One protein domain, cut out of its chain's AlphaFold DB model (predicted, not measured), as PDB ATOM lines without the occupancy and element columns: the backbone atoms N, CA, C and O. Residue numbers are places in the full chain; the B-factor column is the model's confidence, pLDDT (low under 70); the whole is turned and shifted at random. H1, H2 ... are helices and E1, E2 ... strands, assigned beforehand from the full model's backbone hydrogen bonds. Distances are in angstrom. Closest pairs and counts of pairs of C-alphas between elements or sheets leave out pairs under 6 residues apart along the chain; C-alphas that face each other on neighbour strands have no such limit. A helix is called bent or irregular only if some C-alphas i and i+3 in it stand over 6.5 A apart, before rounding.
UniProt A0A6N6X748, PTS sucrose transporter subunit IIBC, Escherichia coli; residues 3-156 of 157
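What this domain is: This is residues 3 to 156 of the 157 residues of the protein "PTS sucrose transporter subunit IIBC" of Escherichia coli (UniProt A0A6N6X748). One very long helix, H2, runs nearly the whole length of an elongated model; H1 folds back along its first part as a helical hairpin, and after residue 106, the last of H2, a corner leads into H3, after which H4 crosses H2 and H5 packs on H3. A small hairpin of two strands, E1 and E2, sits beside H2 through E2, near residues 81 to 89 of the helix. The printed part has 154 residues with five named helices and two named strands, in the order E1, E2, H1, H2, H3, H4, H5; the sheet, E1 - E2, is antiparallel and the class is mostly helix. The whole is loose, with a radius of gyration of the C-alphas of 18.5 A, and spans 63 by 36 by 23 A.

Where its parts are: The printed part begins at Ile 3, with C-alpha at (38.988, 26.168, -11.947), and residues 3 to 20 form a long stretch with no named element. E1 is residues 21 to 24, beginning at C-alpha 21 at (35.120, 12.722, -3.841), and E2 is residues 27 to 30. H1 is residues 38 to 58 and measures 30.4 A from first to last C-alpha. H2, residues 61 to 106, is the longest helix at 61.0 A, with a kink of 43 degrees near residue 68; it is irregular, C-alphas 62 and 65 being 7.3 A apart. H3, residues 108 to 123, measures 23.9 A and has a kink of 28 degrees near residue 117; it is irregular, but only just, with C-alphas 116 and 119 6.8 A apart. H4 is residues 126 to 139 and measures 21.3 A. H5, residues 148 to 154, ends with C-alpha 154 at (28.984, 40.428, 16.966).

How they stand to each other: H2 is the hub, touching three other helices. H1 and H2 touch, as a helical hairpin, at a shallow tilt of 26 degrees, opposite ways; their closest C-alphas, of Met 48 and Ser 76, are 5.3 A apart. H4 touches residues 88 to 96 of H2 about perpendicular, at 76 degrees, with the C-alphas of Gly 92 and Ile 133 closest at 4.3 A. H4 also touches residues 38 to 39 of H1, about perpendicular at 78 degrees; Val 38 and Ser 129 have the closest C-alphas, 5.4 A apart. H2 and H3 touch only at the corner, and only just, with 3 pairs of C-alphas within 8 A; the closest are those of Ile 103 and Ala 110, at 5.6 A. H5 touches residues 111 to 118 of H3, about perpendicular at 79 degrees, with the C-alphas of Gly 115 and Ile 151 closest at 5.4 A. H4 and H5 are close but not clearly touching, the closest C-alphas being those of Glu 134 and Leu 148, 7.2 A apart. H2 and H5 are apart. The closest C-alphas of E2 and H2 are those of Ile 29 and Leu 82, 7.0 A apart. E1 and E2 form an antiparallel hairpin, with N 22 and O 29 at 2.8 A and N 24 and O 27 at 2.9 A, within hydrogen-bond range. Every O i to N i+4 pair is within hydrogen-bond range in H5; the counts are 16 of 17 in H1, 37 of 42 in H2, 10 of 12 in H3 and 6 of 10 in H4.

The domain as a whole: The two C-alphas farthest apart are those of Ala 62 and Trp 108, at 63.9 A. Residues 104 to 109, of which 104 to 106 belong to H2, stand free. The printed part has no cut and no long link; E2 to H1 and H4 to H5 are short but not tight. The mean pLDDT of the printed part is 81.3, and 16 residues are under 70, among them residues 36 to 38 and residues 95 to 96.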
ATOM      1  N   ILE A   3      39.016  27.620 -12.228       80.75
ATOM      2  CA  ILE A   3      38.988  26.168 -11.947       80.75
ATOM      3  C   ILE A   3      38.693  25.887 -10.468       80.75
ATOM      4  O   ILE A   3      37.886  25.022 -10.152       80.75
ATOM      5  N   LEU A   4      39.302  26.653  -9.560       75.19
ATOM      6  CA  LEU A   4      39.145  26.477  -8.114       75.19
ATOM      7  C   LEU A   4      37.772  26.915  -7.603       75.19
ATOM      8  O   LEU A   4      37.378  26.543  -6.505       75.19
ATOM      9  N   THR A   5      37.045  27.706  -8.387       75.62
ATOM     10  CA  THR A   5      35.716  28.218  -8.045       75.62
ATOM     11  C   THR A   5      34.633  27.665  -8.967       75.62
ATOM     12  O   THR A   5      33.541  28.226  -9.026       75.62
ATOM     13  N   HIS A   6      34.939  26.607  -9.723       83.38
ATOM     14  CA  HIS A   6      34.046  26.076 -10.744       83.38
ATOM     15  C   HIS A   6      32.731  25.568 -10.116       83.38
ATOM     16  O   HIS A   6      32.790  24.906  -9.079       83.38
ATOM     17  N   PRO A   7      31.554  25.808 -10.727       79.56
ATOM     18  CA  PRO A   7      30.258  25.412 -10.155       79.56
ATOM     19  C   PRO A   7      30.080  23.904  -9.940       79.56
ATOM     20  O   PRO A   7      29.259  23.494  -9.133       79.56
ATOM     21  N   ALA A   8      30.840  23.082 -10.669       83.38
ATOM     22  CA  ALA A   8      30.844  21.628 -10.481       83.38
ATOM     23  C   ALA A   8      31.528  21.180  -9.175       83.38
ATOM     24  O   ALA A   8      31.411  20.018  -8.801       83.38
ATOM     25  N   LEU A   9      32.262  22.071  -8.504       82.25
ATOM     26  CA  LEU A   9      32.809  21.814  -7.178       82.25
ATOM     27  C   LEU A   9      31.784  22.240  -6.125       82.25
ATOM     28  O   LEU A   9      31.227  23.338  -6.214       82.25
ATOM     29  N   THR A  10      31.580  21.411  -5.103       83.69
ATOM     30  CA  THR A  10      30.724  21.746  -3.962       83.69
ATOM     31  C   THR A  10      31.219  23.048  -3.351       83.69
ATOM     32  O   THR A  10      32.386  23.145  -2.972       83.69
ATOM     33  N   ASN A  11      30.367  24.073  -3.280       77.94
ATOM     34  CA  ASN A  11      30.803  25.329  -2.682       77.94
ATOM     35  C   ASN A  11      31.072  25.146  -1.180       77.94
ATOM     36  O   ASN A  11      30.494  24.264  -0.546       77.94
ATOM     37  N   ALA A  12      31.907  26.019  -0.615       68.12
ATOM     38  CA  ALA A  12      32.270  26.011   0.804       68.12
ATOM     39  C   ALA A  12      31.071  25.923   1.778       68.12
ATOM     40  O   ALA A  12      31.172  25.299   2.831       68.12
ATOM     41  N   TRP A  13      29.927  26.504   1.416       68.94
ATOM     42  CA  TRP A  13      28.704  26.549   2.223       68.94
ATOM     43  C   TRP A  13      27.833  25.289   2.093       68.94
ATOM     44  O   TRP A  13      27.058  24.979   2.991       68.94
ATOM     45  N   GLY A  14      27.972  24.547   0.993       73.69
ATOM     46  CA  GLY A  14      27.285  23.286   0.723       73.69
ATOM     47  C   GLY A  14      28.019  22.064   1.272       73.69
ATOM     48  O   GLY A  14      27.436  20.985   1.322       73.69
ATOM     49  N   VAL A  15      29.267  22.213   1.731       74.38
ATOM     50  CA  VAL A  15      30.084  21.105   2.261       74.38
ATOM     51  C   VAL A  15      29.384  20.371   3.411       74.38
ATOM     52  O   VAL A  15      29.441  19.144   3.469       74.38
ATOM     53  N   ALA A  16      28.666  21.095   4.276       67.81
ATOM     54  CA  ALA A  16      27.922  20.511   5.395       67.81
ATOM     55  C   ALA A  16      26.760  19.597   4.950       67.81
ATOM     56  O   ALA A  16      26.366  18.700   5.687       67.81
ATOM     57  N   SER A  17      26.232  19.791   3.735       75.62
ATOM     58  CA  SER A  17      25.209  18.913   3.139       75.62
ATOM     59  C   SER A  17      25.790  17.676   2.439       75.62
ATOM     60  O   SER A  17      25.043  16.867   1.892       75.62
ATOM     61  N   GLY A  18      27.114  17.514   2.487       71.31
ATOM     62  CA  GLY A  18      27.860  16.468   1.800       71.31
ATOM     63  C   GLY A  18      28.601  16.996   0.572       71.31
ATOM     64  O   GLY A  18      28.209  17.972  -0.066       71.31
ATOM     65  N   PHE A  19      29.707  16.336   0.238       78.19
ATOM     66  CA  PHE A  19      30.514  16.632  -0.941       78.19
ATOM     67  C   PHE A  19      30.948  15.333  -1.616       78.19
ATOM     68  O   PHE A  19      31.128  14.305  -0.962       78.19
ATOM     69  N   HIS A  20      31.120  15.380  -2.933       82.19
ATOM     70  CA  HIS A  20      31.612  14.241  -3.695       82.19
ATOM     71  C   HIS A  20      33.138  14.169  -3.633       82.19
ATOM     72  O   HIS A  20      33.818  15.197  -3.567       82.19
ATOM     73  N   THR A  21      33.686  12.958  -3.674       81.69
ATOM     74  CA  THR A  21      35.120  12.722  -3.841       81.69
ATOM     75  C   THR A  21      35.389  12.168  -5.237       81.69
ATOM     76  O   THR A  21      34.602  11.400  -5.790       81.69
ATOM     77  N   MET A  22      36.500  12.585  -5.836       83.25
ATOM     78  CA  MET A  22      37.015  12.016  -7.076       83.25
ATOM     79  C   MET A  22      38.148  11.057  -6.727       83.25
ATOM     80  O   MET A  22      39.111  11.458  -6.076       83.25
ATOM     81  N   ASN A  23      38.054   9.806  -7.178       82.81
ATOM     82  CA  ASN A  23      39.177   8.880  -7.087       82.81
ATOM     83  C   ASN A  23      40.179   9.194  -8.203       82.81
ATOM     84  O   ASN A  23      39.851   9.106  -9.388       82.81
ATOM     85  N   PHE A  24      41.396   9.564  -7.823       78.31
ATOM     86  CA  PHE A  24      42.482   9.833  -8.754       78.31
ATOM     87  C   PHE A  24      43.696   9.004  -8.347       78.31
ATOM     88  O   PHE A  24      44.319   9.263  -7.320       78.31
ATOM     89  N   PHE A  25      44.012   7.971  -9.133       81.38
ATOM     90  CA  PHE A  25      45.099   7.025  -8.841       81.38
ATOM     91  C   PHE A  25      45.066   6.455  -7.404       81.38
ATOM     92  O   PHE A  25      46.109   6.274  -6.781       81.38
ATOM     93  N   GLY A  26      43.874   6.173  -6.863       76.12
ATOM     94  CA  GLY A  26      43.710   5.627  -5.509       76.12
ATOM     95  C   GLY A  26      43.669   6.670  -4.387       76.12
ATOM     96  O   GLY A  26      43.456   6.297  -3.237       76.12
ATOM     97  N   LEU A  27      43.822   7.959  -4.701       74.38
ATOM     98  CA  LEU A  27      43.601   9.060  -3.765       74.38
ATOM     99  C   LEU A  27      42.166   9.571  -3.898       74.38
ATOM    100  O   LEU A  27      41.728   9.914  -4.995       74.38
ATOM    101  N   GLU A  28      41.440   9.647  -2.784       79.81
ATOM    102  CA  GLU A  28      40.138  10.310  -2.745       79.81
ATOM    103  C   GLU A  28      40.315  11.810  -2.531       79.81
ATOM    104  O   GLU A  28      40.724  12.272  -1.466       79.81
ATOM    105  N   ILE A  29      40.005  12.584  -3.564       77.06
ATOM    106  CA  ILE A  29      40.127  14.039  -3.543       77.06
ATOM    107  C   ILE A  29      38.743  14.629  -3.356       77.06
ATOM    108  O   ILE A  29      37.849  14.401  -4.170       77.06
ATOM    109  N   ALA A  30      38.564  15.429  -2.312       77.31
ATOM    110  CA  ALA A  30      37.322  16.155  -2.092       77.31
ATOM    111  C   ALA A  30      37.070  17.165  -3.226       77.31
ATOM    112  O   ALA A  30      37.879  18.068  -3.452       77.31
ATOM    113  N   MET A  31      35.929  17.052  -3.912       81.12
ATOM    114  CA  MET A  31      35.493  17.985  -4.958       81.12
ATOM    115  C   MET A  31      34.854  19.233  -4.349       81.12
ATOM    116  O   MET A  31      33.706  19.575  -4.623       81.12
ATOM    117  N   ILE A  32      35.608  19.908  -3.490       77.50
ATOM    118  CA  ILE A  32      35.187  21.132  -2.819       77.50
ATOM    119  C   ILE A  32      35.848  22.313  -3.518       77.50
ATOM    120  O   ILE A  32      37.038  22.291  -3.835       77.50
ATOM    121  N   GLY A  33      35.049  23.336  -3.784       75.56
ATOM    122  CA  GLY A  33      35.510  24.580  -4.358       75.56
ATOM    123  C   GLY A  33      36.108  25.484  -3.289       75.56
ATOM    124  O   GLY A  33      35.755  25.449  -2.114       75.56
ATOM    125  N   TYR A  34      37.008  26.344  -3.732       72.88
ATOM    126  CA  TYR A  34      37.733  27.303  -2.906       72.88
ATOM    127  C   TYR A  34      37.137  28.707  -3.059       72.88
ATOM    128  O   TYR A  34      37.856  29.710  -3.004       72.88
ATOM    129  N   GLN A  35      35.822  28.788  -3.299       71.44
ATOM    130  CA  GLN A  35      35.110  30.053  -3.472       71.44
ATOM    131  C   GLN A  35      35.292  30.927  -2.228       71.44
ATOM    132  O   GLN A  35      35.103  30.472  -1.105       71.44
ATOM    133  N   GLY A  36      35.677  32.186  -2.433       62.72
ATOM    134  CA  GLY A  36      35.893  33.137  -1.342       62.72
ATOM    135  C   GLY A  36      37.200  32.947  -0.565       62.72
ATOM    136  O   GLY A  36      37.479  33.749   0.314       62.72
ATOM    137  N   THR A  37      38.035  31.954  -0.887       69.81
ATOM    138  CA  THR A  37      39.310  31.749  -0.181       69.81
ATOM    139  C   THR A  37      40.470  32.413  -0.923       69.81
ATOM    140  O   THR A  37      40.732  32.129  -2.091       69.81
ATOM    141  N   VAL A  38      41.189  33.318  -0.254       69.62
ATOM    142  CA  VAL A  38      42.285  34.073  -0.894       69.62
ATOM    143  C   VAL A  38      43.583  33.269  -0.925       69.62
ATOM    144  O   VAL A  38      44.254  33.211  -1.954       69.62
ATOM    145  N   PHE A  39      43.926  32.596   0.173       71.62
ATOM    146  CA  PHE A  39      45.215  31.916   0.313       71.62
ATOM    147  C   PHE A  39      45.441  30.771  -0.702       71.62
ATOM    148  O   PHE A  39      46.467  30.798  -1.389       71.62
ATOM    149  N   PRO A  40      44.500  29.823  -0.906       74.25
ATOM    150  CA  PRO A  40      44.662  28.765  -1.912       74.25
ATOM    151  C   PRO A  40      44.769  29.322  -3.335       74.25
ATOM    152  O   PRO A  40      45.558  28.837  -4.145       74.25
ATOM    153  N   VAL A  41      44.015  30.383  -3.636       78.69
ATOM    154  CA  VAL A  41      44.046  31.035  -4.949       78.69
ATOM    155  C   VAL A  41      45.393  31.717  -5.190       78.69
ATOM    156  O   VAL A  41      45.945  31.567  -6.278       78.69
ATOM    157  N   LEU A  42      45.955  32.409  -4.194       79.94
ATOM    158  CA  LEU A  42      47.275  33.039  -4.306       79.94
ATOM    159  C   LEU A  42      48.386  32.009  -4.518       79.94
ATOM    160  O   LEU A  42      49.204  32.187  -5.420       79.94
ATOM    161  N   LEU A  43      48.386  30.913  -3.755       82.25
ATOM    162  CA  LEU A  43      49.340  29.818  -3.954       82.25
ATOM    163  C   LEU A  43      49.211  29.200  -5.349       82.25
ATOM    164  O   LEU A  43      50.220  28.961  -6.015       82.25
ATOM    165  N   ALA A  44      47.980  28.987  -5.820       85.44
ATOM    166  CA  ALA A  44      47.731  28.422  -7.139       85.44
ATOM    167  C   ALA A  44      48.202  29.348  -8.261       85.44
ATOM    168  O   ALA A  44      48.823  28.881  -9.211       85.44
ATOM    169  N   VAL A  45      47.951  30.655  -8.152       88.00
ATOM    170  CA  VAL A  45      48.407  31.647  -9.139       88.00
ATOM    171  C   VAL A  45      49.927  31.797  -9.108       88.00
ATOM    172  O   VAL A  45      50.555  31.856 -10.164       88.00
ATOM    173  N   TRP A  46      50.539  31.801  -7.923       90.06
ATOM    174  CA  TRP A  46      51.994  31.821  -7.785       90.06
ATOM    175  C   TRP A  46      52.636  30.616  -8.482       90.06
ATOM    176  O   TRP A  46      53.518  30.795  -9.325       90.06
ATOM    177  N   PHE A  47      52.132  29.407  -8.217       91.25
ATOM    178  CA  PHE A  47      52.593  28.189  -8.880       91.25
ATOM    179  C   PHE A  47      52.343  28.226 -10.395       91.25
ATOM    180  O   PHE A  47      53.248  27.942 -11.178       91.25
ATOM    181  N   MET A  48      51.148  28.648 -10.818       93.19
ATOM    182  CA  MET A  48      50.800  28.824 -12.230       93.19
ATOM    183  C   MET A  48      51.795  29.749 -12.938       93.19
ATOM    184  O   MET A  48      52.234  29.432 -14.039       93.19
ATOM    185  N   SER A  49      52.225  30.836 -12.289       94.19
ATOM    186  CA  SER A  49      53.213  31.762 -12.856       94.19
ATOM    187  C   SER A  49      54.580  31.110 -13.087       94.19
ATOM    188  O   SER A  49      55.268  31.433 -14.055       94.19
ATOM    189  N   ILE A  50      54.980  30.181 -12.214       94.88
ATOM    190  CA  ILE A  50      56.230  29.428 -12.353       94.88
ATOM    191  C   ILE A  50      56.105  28.459 -13.526       94.88
ATOM    192  O   ILE A  50      57.003  28.397 -14.364       94.88
ATOM    193  N   VAL A  51      54.991  27.731 -13.612       95.19
ATOM    194  CA  VAL A  51      54.713  26.801 -14.712       95.19
ATOM    195  C   VAL A  51      54.724  27.536 -16.051       95.19
ATOM    196  O   VAL A  51      55.483  27.156 -16.938       95.19
ATOM    197  N   GLU A  52      53.981  28.637 -16.172       95.69
ATOM    198  CA  GLU A  52      53.889  29.409 -17.416       95.69
ATOM    199  C   GLU A  52      55.260  29.903 -17.888       95.69
ATOM    200  O   GLU A  52      55.634  29.709 -19.044       95.69
ATOM    201  N   LYS A  53      56.052  30.496 -16.984       96.06
ATOM    202  CA  LYS A  53      57.392  31.010 -17.310       96.06
ATOM    203  C   LYS A  53      58.334  29.915 -17.795       96.06
ATOM    204  O   LYS A  53      59.165  30.176 -18.662       96.06
ATOM    205  N   ASN A  54      58.237  28.714 -17.230       95.94
ATOM    206  CA  ASN A  54      59.054  27.585 -17.663       95.94
ATOM    207  C   ASN A  54      58.580  27.032 -19.011       95.94
ATOM    208  O   ASN A  54      59.413  26.739 -19.864       95.94
ATOM    209  N   LEU A  55      57.265  26.961 -19.243       95.56
ATOM    210  CA  LEU A  55      56.724  26.522 -20.526       95.56
ATOM    211  C   LEU A  55      57.080  27.470 -21.671       95.56
ATOM    212  O   LEU A  55      57.542  26.995 -22.703       95.56
ATOM    213  N   ARG A  56      56.983  28.789 -21.457       95.31
ATOM    214  CA  ARG A  56      57.403  29.805 -22.444       95.31
ATOM    215  C   ARG A  56      58.860  29.657 -22.887       95.31
ATOM    216  O   ARG A  56      59.209  30.082 -23.975       95.31
ATOM    217  N   ARG A  57      59.727  29.090 -22.040       94.81
ATOM    218  CA  ARG A  57      61.142  28.842 -22.375       94.81
ATOM    219  C   ARG A  57      61.360  27.534 -23.130       94.81
ATOM    220  O   ARG A  57      62.370  27.401 -23.810       94.81
ATOM    221  N   ALA A  58      60.472  26.561 -22.952       95.31
ATOM    222  CA  ALA A  58      60.600  25.229 -23.533       95.31
ATOM    223  C   ALA A  58      59.853  25.089 -24.870       95.31
ATOM    224  O   ALA A  58      60.231  24.263 -25.700       95.31
ATOM    225  N   ILE A  59      58.782  25.861 -25.069       95.12
ATOM    226  CA  ILE A  59      57.908  25.772 -26.239       95.12
ATOM    227  C   ILE A  59      58.410  26.723 -27.339       95.12
ATOM    228  O   ILE A  59      58.669  27.887 -27.049       95.12
ATOM    229  N   PRO A  60      58.526  26.266 -28.602       94.75
ATOM    230  CA  PRO A  60      58.876  27.137 -29.724       94.75
ATOM    231  C   PRO A  60      57.838  28.244 -29.951       94.75
ATOM    232  O   PRO A  60      56.638  27.978 -29.871       94.75
ATOM    233  N   ASP A  61      58.279  29.439 -30.357       93.69
ATOM    234  CA  ASP A  61      57.421  30.626 -30.548       93.69
ATOM    235  C   ASP A  61      56.182  30.370 -31.423       93.69
ATOM    236  O   ASP A  61      55.099  30.885 -31.151       93.69
ATOM    237  N   ALA A  62      56.310  29.515 -32.445       95.38
ATOM    238  CA  ALA A  62      55.210  29.147 -33.338       95.38
ATOM    239  C   ALA A  62      54.034  28.449 -32.622       95.38
ATOM    240  O   ALA A  62      52.909  28.473 -33.119       95.38
ATOM    241  N   LEU A  63      54.290  27.812 -31.477       95.12
ATOM    242  CA  LEU A  63      53.308  27.057 -30.699       95.12
ATOM    243  C   LEU A  63      52.980  27.713 -29.350       95.12
ATOM    244  O   LEU A  63      52.003  27.310 -28.714       95.12
ATOM    245  N   ASP A  64      53.752  28.715 -28.919       93.00
ATOM    246  CA  ASP A  64      53.625  29.364 -27.606       93.00
ATOM    247  C   ASP A  64      52.217  29.927 -27.366       93.00
ATOM    248  O   ASP A  64      51.640  29.729 -26.299       93.00
ATOM    249  N   LEU A  65      51.605  30.532 -28.389       94.38
ATOM    250  CA  LEU A  65      50.271  31.135 -28.287       94.38
ATOM    251  C   LEU A  65      49.173  30.128 -27.889       94.38
ATOM    252  O   LEU A  65      48.171  30.519 -27.293       94.38
ATOM    253  N   ILE A  66      49.348  28.844 -28.216       95.31
ATOM    254  CA  ILE A  66      48.342  27.799 -27.985       95.31
ATOM    255  C   ILE A  66      48.780  26.870 -26.852       95.31
ATOM    256  O   ILE A  66      48.038  26.667 -25.890       95.31
ATOM    257  N   LEU A  67      49.982  26.296 -26.952       95.69
ATOM    258  CA  LEU A  67      50.425  25.241 -26.044       95.69
ATOM    259  C   LEU A  67      50.741  25.768 -24.650       95.69
ATOM    260  O   LEU A  67      50.367  25.126 -23.669       95.69
ATOM    261  N   THR A  68      51.381  26.929 -24.540       94.75
ATOM    262  CA  THR A  68      51.757  27.496 -23.243       94.75
ATOM    263  C   THR A  68      50.544  27.756 -22.357       94.75
ATOM    264  O   THR A  68      50.514  27.197 -21.256       94.75
ATOM    265  N   PRO A  69      49.520  28.537 -22.767       92.31
ATOM    266  CA  PRO A  69      48.368  28.782 -21.905       92.31
ATOM    267  C   PRO A  69      47.575  27.500 -21.628       92.31
ATOM    268  O   PRO A  69      47.162  27.283 -20.489       92.31
ATOM    269  N   PHE A  70      47.416  26.614 -22.620       94.25
ATOM    270  CA  PHE A  70      46.702  25.349 -22.440       94.25
ATOM    271  C   PHE A  70      47.360  24.466 -21.374       94.25
ATOM    272  O   PHE A  70      46.733  24.106 -20.376       94.25
ATOM    273  N   LEU A  71      48.644  24.154 -21.548       95.00
ATOM    274  CA  LEU A  71      49.374  23.290 -20.627       95.00
ATOM    275  C   LEU A  71      49.538  23.947 -19.255       95.00
ATOM    276  O   LEU A  71      49.428  23.265 -18.240       95.00
ATOM    277  N   THR A  72      49.725  25.269 -19.204       94.06
ATOM    278  CA  THR A  72      49.777  26.008 -17.937       94.06
ATOM    279  C   THR A  72      48.495  25.806 -17.142       94.06
ATOM    280  O   THR A  72      48.558  25.462 -15.963       94.06
ATOM    281  N   VAL A  73      47.329  25.976 -17.769       91.38
ATOM    282  CA  VAL A  73      46.029  25.810 -17.107       91.38
ATOM    283  C   VAL A  73      45.801  24.359 -16.685       91.38
ATOM    284  O   VAL A  73      45.384  24.125 -15.555       91.38
ATOM    285  N   VAL A  74      46.116  23.386 -17.545       91.75
ATOM    286  CA  VAL A  74      45.952  21.958 -17.231       91.75
ATOM    287  C   VAL A  74      46.837  21.554 -16.048       91.75
ATOM    288  O   VAL A  74      46.334  21.047 -15.048       91.75
ATOM    289  N   ILE A  75      48.141  21.830 -16.118       92.25
ATOM    290  CA  ILE A  75      49.110  21.443 -15.082       92.25
ATOM    291  C   ILE A  75      48.793  22.149 -13.762       92.25
ATOM    292  O   ILE A  75      48.724  21.506 -12.714       92.25
ATOM    293  N   SER A  76      48.569  23.466 -13.801       90.88
ATOM    294  CA  SER A  76      48.244  24.225 -12.590       90.88
ATOM    295  C   SER A  76      46.894  23.825 -12.001       90.88
ATOM    296  O   SER A  76      46.785  23.743 -10.784       90.88
ATOM    297  N   GLY A  77      45.893  23.508 -12.828       87.50
ATOM    298  CA  GLY A  77      44.592  23.013 -12.384       87.50
ATOM    299  C   GLY A  77      44.697  21.694 -11.620       87.50
ATOM    300  O   GLY A  77      44.189  21.598 -10.503       87.50
ATOM    301  N   PHE A  78      45.415  20.709 -12.173       87.00
ATOM    302  CA  PHE A  78      45.661  19.433 -11.493       87.00
ATOM    303  C   PHE A  78      46.402  19.625 -10.171       87.00
ATOM    304  O   PHE A  78      45.948  19.133  -9.142       87.00
ATOM    305  N   ILE A  79      47.502  20.382 -10.167       88.19
ATOM    306  CA  ILE A  79      48.277  20.657  -8.947       88.19
ATOM    307  C   ILE A  79      47.424  21.385  -7.904       88.19
ATOM    308  O   ILE A  79      47.502  21.083  -6.712       88.19
ATOM    309  N   ALA A  80      46.592  22.333  -8.330       83.94
ATOM    310  CA  ALA A  80      45.778  23.102  -7.408       83.94
ATOM    311  C   ALA A  80      44.715  22.232  -6.718       83.94
ATOM    312  O   ALA A  80      44.493  22.385  -5.520       83.94
ATOM    313  N   LEU A  81      44.117  21.274  -7.428       79.81
ATOM    314  CA  LEU A  81      43.166  20.332  -6.835       79.81
ATOM    315  C   LEU A  81      43.853  19.237  -6.004       79.81
ATOM    316  O   LEU A  81      43.362  18.896  -4.934       79.81
ATOM    317  N   LEU A  82      44.987  18.706  -6.471       82.06
ATOM    318  CA  LEU A  82      45.678  17.568  -5.851       82.06
ATOM    319  C   LEU A  82      46.528  17.939  -4.638       82.06
ATOM    320  O   LEU A  82      46.691  17.125  -3.738       82.06
ATOM    321  N   ILE A  83      47.114  19.135  -4.635       82.50
ATOM    322  CA  ILE A  83      48.104  19.539  -3.630       82.50
ATOM    323  C   ILE A  83      47.587  20.733  -2.842       82.50
ATOM    324  O   ILE A  83      47.478  20.672  -1.619       82.50
ATOM    325  N   ILE A  84      47.249  21.821  -3.537       78.94
ATOM    326  CA  ILE A  84      46.881  23.083  -2.876       78.94
ATOM    327  C   ILE A  84      45.570  22.923  -2.113       78.94
ATOM    328  O   ILE A  84      45.438  23.449  -1.011       78.94
ATOM    329  N   GLY A  85      44.633  22.153  -2.662       73.50
ATOM    330  CA  GLY A  85      43.375  21.866  -2.002       73.50
ATOM    331  C   GLY A  85      43.530  21.130  -0.666       73.50
ATOM    332  O   GLY A  85      43.177  21.688   0.376       73.50
ATOM    333  N   PRO A  86      44.121  19.919  -0.652       74.19
ATOM    334  CA  PRO A  86      44.409  19.190   0.582       74.19
ATOM    335  C   PRO A  86      45.274  19.975   1.572       74.19
ATOM    336  O   PRO A  86      44.987  19.965   2.766       74.19
ATOM    337  N   ALA A  87      46.284  20.711   1.094       76.62
ATOM    338  CA  ALA A  87      47.101  21.570   1.950       76.62
ATOM    339  C   ALA A  87      46.272  22.691   2.599       76.62
ATOM    340  O   ALA A  87      46.394  22.937   3.798       76.62
ATOM    341  N   GLY A  88      45.391  23.340   1.832       71.62
ATOM    342  CA  GLY A  88      44.459  24.342   2.347       71.62
ATOM    343  C   GLY A  88      43.521  23.771   3.408       71.62
ATOM    344  O   GLY A  88      43.278  24.424   4.420       71.62
ATOM    345  N   ARG A  89      43.055  22.531   3.225       70.75
ATOM    346  CA  ARG A  89      42.214  21.839   4.206       70.75
ATOM    347  C   ARG A  89      42.967  21.501   5.489       70.75
ATOM    348  O   ARG A  89      42.471  21.822   6.559       70.75
ATOM    349  N   ALA A  90      44.180  20.958   5.387       73.44
ATOM    350  CA  ALA A  90      45.016  20.666   6.550       73.44
ATOM    351  C   ALA A  90      45.340  21.931   7.368       73.44
ATOM    352  O   ALA A  90      45.318  21.904   8.597       73.44
ATOM    353  N   LEU A  91      45.592  23.061   6.694       70.50
ATOM    354  CA  LEU A  91      45.737  24.361   7.357       70.50
ATOM    355  C   LEU A  91      44.438  24.793   8.049       70.50
ATOM    356  O   LEU A  91      44.480  25.250   9.190       70.50
ATOM    357  N   GLY A  92      43.295  24.624   7.380       67.06
ATOM    358  CA  GLY A  92      41.975  24.868   7.959       67.06
ATOM    359  C   GLY A  92      41.729  24.040   9.222       67.06
ATOM    360  O   GLY A  92      41.327  24.602  10.237       67.06
ATOM    361  N   ASP A  93      42.042  22.744   9.197       71.12
ATOM    362  CA  ASP A  93      41.921  21.837  10.345       71.12
ATOM    363  C   ASP A  93      42.839  22.256  11.505       71.12
ATOM    364  O   ASP A  93      42.405  22.298  12.656       71.12
ATOM    365  N   GLY A  94      44.087  22.642  11.220       72.31
ATOM    366  CA  GLY A  94      45.028  23.111  12.241       72.31
ATOM    367  C   GLY A  94      44.571  24.400  12.929       72.31
ATOM    368  O   GLY A  94      44.641  24.520  14.151       72.31
ATOM    369  N   ILE A  95      44.050  25.358  12.162       68.25
ATOM    370  CA  ILE A  95      43.526  26.607  12.728       68.25
ATOM    371  C   ILE A  95      42.227  26.348  13.493       68.25
ATOM    372  O   ILE A  95      42.044  26.888  14.582       68.25
ATOM    373  N   SER A  96      41.366  25.473  12.973       68.88
ATOM    374  CA  SER A  96      40.154  25.020  13.660       68.88
ATOM    375  C   SER A  96      40.476  24.430  15.029       68.88
ATOM    376  O   SER A  96      39.839  24.806  16.007       68.88
ATOM    377  N   PHE A  97      41.509  23.587  15.113       75.69
ATOM    378  CA  PHE A  97      41.989  23.002  16.364       75.69
ATOM    379  C   PHE A  97      42.492  24.059  17.359       75.69
ATOM    380  O   PHE A  97      42.163  24.009  18.543       75.69
ATOM    381  N   ILE A  98      43.266  25.046  16.896       77.31
ATOM    382  CA  ILE A  98      43.746  26.142  17.755       77.31
ATOM    383  C   ILE A  98      42.564  26.956  18.294       77.31
ATOM    384  O   ILE A  98      42.509  27.258  19.486       77.31
ATOM    385  N   LEU A  99      41.612  27.299  17.424       73.12
ATOM    386  CA  LEU A  99      40.449  28.107  17.783       73.12
ATOM    387  C   LEU A  99      39.505  27.359  18.726       73.12
ATOM    388  O   LEU A  99      39.077  27.942  19.721       73.12
ATOM    389  N   SER A 100      39.228  26.077  18.470       74.25
ATOM    390  CA  SER A 100      38.401  25.252  19.355       74.25
ATOM    391  C   SER A 100      39.050  25.107  20.729       74.25
ATOM    392  O   SER A 100      38.393  25.348  21.735       74.25
ATOM    393  N   THR A 101      40.358  24.842  20.778       81.62
ATOM    394  CA  THR A 101      41.109  24.736  22.037       81.62
ATOM    395  C   THR A 101      41.051  26.044  22.824       81.62
ATOM    396  O   THR A 101      40.819  26.039  24.033       81.62
ATOM    397  N   LEU A 102      41.237  27.183  22.155       82.00
ATOM    398  CA  LEU A 102      41.225  28.480  22.821       82.00
ATOM    399  C   LEU A 102      39.829  28.839  23.348       82.00
ATOM    400  O   LEU A 102      39.720  29.374  24.450       82.00
ATOM    401  N   ILE A 103      38.768  28.504  22.611       80.81
ATOM    402  CA  ILE A 103      37.385  28.680  23.073       80.81
ATOM    403  C   ILE A 103      37.066  27.735  24.236       80.81
ATOM    404  O   ILE A 103      36.457  28.174  25.206       80.81
ATOM    405  N   GLU A 104      37.505  26.479  24.202       83.62
ATOM    406  CA  GLU A 104      37.284  25.531  25.302       83.62
ATOM    407  C   GLU A 104      37.953  25.983  26.608       83.62
ATOM    408  O   GLU A 104      37.364  25.848  27.679       83.62
ATOM    409  N   HIS A 105      39.160  26.556  26.535       87.44
ATOM    410  CA  HIS A 105      39.930  26.926  27.727       87.44
ATOM    411  C   HIS A 105      39.651  28.349  28.223       87.44
ATOM    412  O   HIS A 105      39.610  28.582  29.430       87.44
ATOM    413  N   ALA A 106      39.481  29.316  27.317       86.12
ATOM    414  CA  ALA A 106      39.275  30.721  27.670       86.12
ATOM    415  C   ALA A 106      37.807  31.172  27.550       86.12
ATOM    416  O   ALA A 106      37.455  32.252  28.031       86.12
ATOM    417  N   GLY A 107      36.931  30.365  26.944       84.75
ATOM    418  CA  GLY A 107      35.490  30.602  26.882       84.75
ATOM    419  C   GLY A 107      35.136  31.971  26.305       84.75
ATOM    420  O   GLY A 107      35.530  32.340  25.198       84.75
ATOM    421  N   TRP A 108      34.396  32.754  27.090       84.00
ATOM    422  CA  TRP A 108      33.925  34.085  26.707       84.00
ATOM    423  C   TRP A 108      35.061  35.088  26.450       84.00
ATOM    424  O   TRP A 108      34.893  35.987  25.628       84.00
ATOM    425  N   LEU A 109      36.230  34.923  27.087       87.00
ATOM    426  CA  LEU A 109      37.389  35.789  26.853       87.00
ATOM    427  C   LEU A 109      37.935  35.616  25.435       87.00
ATOM    428  O   LEU A 109      38.258  36.611  24.795       87.00
ATOM    429  N   ALA A 110      37.992  34.380  24.924       83.31
ATOM    430  CA  ALA A 110      38.404  34.119  23.545       83.31
ATOM    431  C   ALA A 110      37.437  34.769  22.549       83.31
ATOM    432  O   ALA A 110      37.877  35.448  21.624       83.31
ATOM    433  N   GLY A 111      36.126  34.617  22.772       83.88
ATOM    434  CA  GLY A 111      35.099  35.251  21.940       83.88
ATOM    435  C   GLY A 111      35.212  36.778  21.918       83.88
ATOM    436  O   GLY A 111      35.150  37.378  20.848       83.88
ATOM    437  N   LEU A 112      35.459  37.401  23.075       85.12
ATOM    438  CA  LEU A 112      35.669  38.847  23.187       85.12
ATOM    439  C   LEU A 112      36.926  39.300  22.435       85.12
ATOM    440  O   LEU A 112      36.877  40.280  21.698       85.12
ATOM    441  N   LEU A 113      38.040  38.581  22.587       85.50
ATOM    442  CA  LEU A 113      39.309  38.909  21.932       85.50
ATOM    443  C   LEU A 113      39.208  38.783  20.409       85.50
ATOM    444  O   LEU A 113      39.616  39.694  19.688       85.50
ATOM    445  N   PHE A 114      38.626  37.687  19.917       82.81
ATOM    446  CA  PHE A 114      38.437  37.474  18.485       82.81
ATOM    447  C   PHE A 114      37.444  38.464  17.887       82.81
ATOM    448  O   PHE A 114      37.776  39.110  16.895       82.81
ATOM    449  N   GLY A 115      36.276  38.646  18.507       85.44
ATOM    450  CA  GLY A 115      35.293  39.632  18.060       85.44
ATOM    451  C   GLY A 115      35.871  41.049  18.050       85.44
ATOM    452  O   GLY A 115      35.771  41.751  17.051       85.44
ATOM    453  N   GLY A 116      36.573  41.449  19.114       85.75
ATOM    454  CA  GLY A 116      37.179  42.779  19.216       85.75
ATOM    455  C   GLY A 116      38.291  43.039  18.195       85.75
ATOM    456  O   GLY A 116      38.412  44.152  17.684       85.75
ATOM    457  N   LEU A 117      39.096  42.025  17.862       85.69
ATOM    458  CA  LEU A 117      40.188  42.170  16.896       85.69
ATOM    459  C   LEU A 117      39.718  42.032  15.440       85.69
ATOM    460  O   LEU A 117      40.425  42.470  14.529       85.69
ATOM    461  N   TYR A 118      38.533  41.458  15.206       86.00
ATOM    462  CA  TYR A 118      38.024  41.183  13.864       86.00
ATOM    463  C   TYR A 118      37.994  42.433  12.986       86.00
ATOM    464  O   TYR A 118      38.509  42.394  11.874       86.00
ATOM    465  N   SER A 119      37.513  43.570  13.493       85.50
ATOM    466  CA  SER A 119      37.440  44.820  12.723       85.50
ATOM    467  C   SER A 119      38.815  45.305  12.242       85.50
ATOM    468  O   SER A 119      38.950  45.767  11.111       85.50
ATOM    469  N   VAL A 120      39.870  45.124  13.046       84.69
ATOM    470  CA  VAL A 120      41.254  45.429  12.636       84.69
ATOM    471  C   VAL A 120      41.721  44.458  11.550       84.69
ATOM    472  O   VAL A 120      42.332  44.867  10.563       84.69
ATOM    473  N   ILE A 121      41.385  43.173  11.681       82.94
ATOM    474  CA  ILE A 121      41.712  42.157  10.674       82.94
ATOM    475  C   ILE A 121      40.958  42.418   9.358       82.94
ATOM    476  O   ILE A 121      41.523  42.233   8.277       82.94
ATOM    477  N   VAL A 122      39.724  42.921   9.421       83.12
ATOM    478  CA  VAL A 122      38.943  43.310   8.241       83.12
ATOM    479  C   VAL A 122      39.631  44.439   7.477       83.12
ATOM    480  O   VAL A 122      39.810  44.308   6.267       83.12
ATOM    481  N   ILE A 123      40.116  45.477   8.173       85.50
ATOM    482  CA  ILE A 123      40.853  46.602   7.561       85.50
ATOM    483  C   ILE A 123      42.094  46.116   6.798       85.50
ATOM    484  O   ILE A 123      42.409  46.636   5.731       85.50
ATOM    485  N   THR A 124      42.783  45.090   7.307       81.06
ATOM    486  CA  THR A 124      43.955  44.509   6.623       81.06
ATOM    487  C   THR A 124      43.604  43.615   5.427       81.06
ATOM    488  O   THR A 124      44.497  43.199   4.694       81.06
ATOM    489  N   GLY A 125      42.326  43.276   5.223       69.44
ATOM    490  CA  GLY A 125      41.874  42.378   4.152       69.44
ATOM    491  C   GLY A 125      42.170  40.891   4.389       69.44
ATOM    492  O   GLY A 125      41.690  40.039   3.642       69.44
ATOM    493  N   ILE A 126      42.899  40.546   5.458       74.81
ATOM    494  CA  ILE A 126      43.275  39.163   5.795       74.81
ATOM    495  C   ILE A 126      42.042  38.319   6.144       74.81
ATOM    496  O   ILE A 126      42.076  37.100   5.979       74.81
ATOM    497  N   HIS A 127      40.936  38.955   6.538       79.38
ATOM    498  CA  HIS A 127      39.691  38.286   6.911       79.38
ATOM    499  C   HIS A 127      39.140  37.326   5.838       79.38
ATOM    500  O   HIS A 127      38.589  36.286   6.182       79.38
ATOM    501  N   HIS A 128      39.374  37.577   4.545       73.25
ATOM    502  CA  HIS A 128      38.990  36.638   3.481       73.25
ATOM    503  C   HIS A 128      39.728  35.290   3.542       73.25
ATOM    504  O   HIS A 128      39.274  34.291   2.984       73.25
ATOM    505  N   SER A 129      40.871  35.231   4.227       69.31
ATOM    506  CA  SER A 129      41.574  33.972   4.490       69.31
ATOM    507  C   SER A 129      40.800  33.093   5.479       69.31
ATOM    508  O   SER A 129      40.946  31.872   5.430       69.31
ATOM    509  N   PHE A 130      39.930  33.677   6.317       76.25
ATOM    510  CA  PHE A 130      39.087  32.920   7.243       76.25
ATOM    511  C   PHE A 130      38.023  32.086   6.546       76.25
ATOM    512  O   PHE A 130      37.712  31.019   7.057       76.25
ATOM    513  N   HIS A 131      37.562  32.451   5.348       73.44
ATOM    514  CA  HIS A 131      36.594  31.632   4.612       73.44
ATOM    515  C   HIS A 131      37.090  30.200   4.350       73.44
ATOM    516  O   HIS A 131      36.297  29.263   4.346       73.44
ATOM    517  N   ALA A 132      38.405  30.003   4.185       66.88
ATOM    518  CA  ALA A 132      38.983  28.663   4.046       66.88
ATOM    519  C   ALA A 132      38.885  27.856   5.347       66.88
ATOM    520  O   ALA A 132      38.632  26.655   5.325       66.88
ATOM    521  N   ILE A 133      39.075  28.535   6.476       71.62
ATOM    522  CA  ILE A 133      39.013  27.951   7.815       71.62
ATOM    523  C   ILE A 133      37.557  27.628   8.159       71.62
ATOM    524  O   ILE A 133      37.264  26.520   8.582       71.62
ATOM    525  N   GLU A 134      36.633  28.548   7.884       76.19
ATOM    526  CA  GLU A 134      35.186  28.364   8.030       76.19
ATOM    527  C   GLU A 134      34.656  27.184   7.203       76.19
ATOM    528  O   GLU A 134      33.880  26.371   7.703       76.19
ATOM    529  N   ALA A 135      35.119  27.047   5.956       71.81
ATOM    530  CA  ALA A 135      34.817  25.890   5.117       71.81
ATOM    531  C   ALA A 135      35.392  24.587   5.702       71.81
ATOM    532  O   ALA A 135      34.747  23.539   5.638       71.81
ATOM    533  N   GLY A 136      36.589  24.651   6.292       68.50
ATOM    534  CA  GLY A 136      37.208  23.541   7.018       68.50
ATOM    535  C   GLY A 136      36.381  23.098   8.227       68.50
ATOM    536  O   GLY A 136      36.096  21.911   8.359       68.50
ATOM    537  N   LEU A 137      35.910  24.048   9.042       75.06
ATOM    538  CA  LEU A 137      35.048  23.798  10.204       75.06
ATOM    539  C   LEU A 137      33.757  23.063   9.822       75.06
ATOM    540  O   LEU A 137      33.391  22.077  10.459       75.06
ATOM    541  N   LEU A 138      33.099  23.513   8.751       75.12
ATOM    542  CA  LEU A 138      31.894  22.875   8.211       75.12
ATOM    543  C   LEU A 138      32.185  21.505   7.590       75.12
ATOM    544  O   LEU A 138      31.345  20.611   7.628       75.12
ATOM    545  N   GLY A 139      33.368  21.339   6.999       67.31
ATOM    546  CA  GLY A 139      33.789  20.093   6.376       67.31
ATOM    547  C   GLY A 139      34.298  19.034   7.344       67.31
ATOM    548  O   GLY A 139      34.415  17.879   6.930       67.31
ATOM    549  N   ASN A 140      34.629  19.395   8.582       71.12
ATOM    550  CA  ASN A 140      35.147  18.483   9.593       71.12
ATOM    551  C   ASN A 140      33.980  17.799  10.334       71.12
ATOM    552  O   ASN A 140      33.277  18.484  11.075       71.12
ATOM    553  N   PRO A 141      33.775  16.471  10.206       68.69
ATOM    554  CA  PRO A 141      32.633  15.778  10.818       68.69
ATOM    555  C   PRO A 141      32.577  15.874  12.348       68.69
ATOM    556  O   PRO A 141      31.511  15.721  12.934       68.69
ATOM    557  N   SER A 142      33.719  16.120  12.994       71.44
ATOM    558  CA  SER A 142      33.841  16.270  14.450       71.44
ATOM    559  C   SER A 142      33.329  17.624  14.948       71.44
ATOM    560  O   SER A 142      32.937  17.736  16.104       71.44
ATOM    561  N   ILE A 143      33.370  18.651  14.091       76.38
ATOM    562  CA  ILE A 143      32.942  20.016  14.417       76.38
ATOM    563  C   ILE A 143      31.596  20.292  13.746       76.38
ATOM    564  O   ILE A 143      30.620  20.593  14.424       76.38
ATOM    565  N   GLY A 144      31.534  20.191  12.415       73.69
ATOM    566  CA  GLY A 144      30.316  20.295  11.604       73.69
ATOM    567  C   GLY A 144      29.605  21.651  11.646       73.69
ATOM    568  O   GLY A 144      28.573  21.825  11.002       73.69
ATOM    569  N   VAL A 145      30.135  22.620  12.394       79.12
ATOM    570  CA  VAL A 145      29.522  23.927  12.639       79.12
ATOM    571  C   VAL A 145      30.549  25.037  12.486       79.12
ATOM    572  O   VAL A 145      31.704  24.906  12.889       79.12
ATOM    573  N   ASN A 146      30.119  26.175  11.946       83.25
ATOM    574  CA  ASN A 146      30.938  27.378  11.917       83.25
ATOM    575  C   ASN A 146      30.653  28.234  13.161       83.25
ATOM    576  O   ASN A 146      29.789  29.110  13.146       83.25
ATOM    577  N   PHE A 147      31.391  27.980  14.241       81.12
ATOM    578  CA  PHE A 147      31.288  28.752  15.484       81.12
ATOM    579  C   PHE A 147      31.936  30.143  15.406       81.12
ATOM    580  O   PHE A 147      31.738  30.959  16.305       81.12
ATOM    581  N   LEU A 148      32.699  30.437  14.348       82.31
ATOM    582  CA  LEU A 148      33.332  31.740  14.157       82.31
ATOM    583  C   LEU A 148      32.348  32.780  13.617       82.31
ATOM    584  O   LEU A 148      32.394  33.930  14.038       82.31
ATOM    585  N   LEU A 149      31.411  32.369  12.756       85.69
ATOM    586  CA  LEU A 149      30.397  33.257  12.175       85.69
ATOM    587  C   LEU A 149      29.628  34.088  13.220       85.69
ATOM    588  O   LEU A 149      29.551  35.306  13.049       85.69
ATOM    589  N   PRO A 150      29.091  33.502  14.310       84.75
ATOM    590  CA  PRO A 150      28.451  34.277  15.373       84.75
ATOM    591  C   PRO A 150      29.396  35.281  16.048       84.75
ATOM    592  O   PRO A 150      28.979  36.395  16.346       84.75
ATOM    593  N   ILE A 151      30.668  34.924  16.260       85.12
ATOM    594  CA  ILE A 151      31.674  35.808  16.872       85.12
ATOM    595  C   ILE A 151      31.966  37.000  15.951       85.12
ATOM    596  O   ILE A 151      31.987  38.144  16.405       85.12
ATOM    597  N   TRP A 152      32.131  36.752  14.649       86.06
ATOM    598  CA  TRP A 152      32.329  37.798  13.644       86.06
ATOM    599  C   TRP A 152      31.106  38.699  13.487       86.06
ATOM    600  O   TRP A 152      31.256  39.911  13.364       86.06
ATOM    601  N   ALA A 153      29.896  38.132  13.527       83.88
ATOM    602  CA  ALA A 153      28.656  38.900  13.443       83.88
ATOM    603  C   ALA A 153      28.534  39.912  14.593       83.88
ATOM    604  O   ALA A 153      28.107  41.042  14.369       83.88
ATOM    605  N   MET A 154      28.974  39.539  15.798       83.06
ATOM    606  CA  MET A 154      28.984  40.428  16.966       83.06
ATOM    607  C   MET A 154      29.998  41.576  16.859       83.06
ATOM    608  O   MET A 154      29.808  42.604  17.499       83.06
ATOM    609  N   ALA A 155      31.053  41.432  16.054       79.62
ATOM    610  CA  ALA A 155      32.045  42.487  15.821       79.62
ATOM    611  C   ALA A 155      31.546  43.606  14.888       79.62
ATOM    612  O   ALA A 155      32.189  44.647  14.773       79.62
ATOM    613  N   ASN A 156      30.426  43.369  14.199       68.62
ATOM    614  CA  ASN A 156      29.844  44.266  13.205       68.62
ATOM    615  C   ASN A 156      28.540  44.936  13.696       68.62
ATOM    616  O   ASN A 156      27.751  45.407  12.873       68.62
TER     617      ASN A 156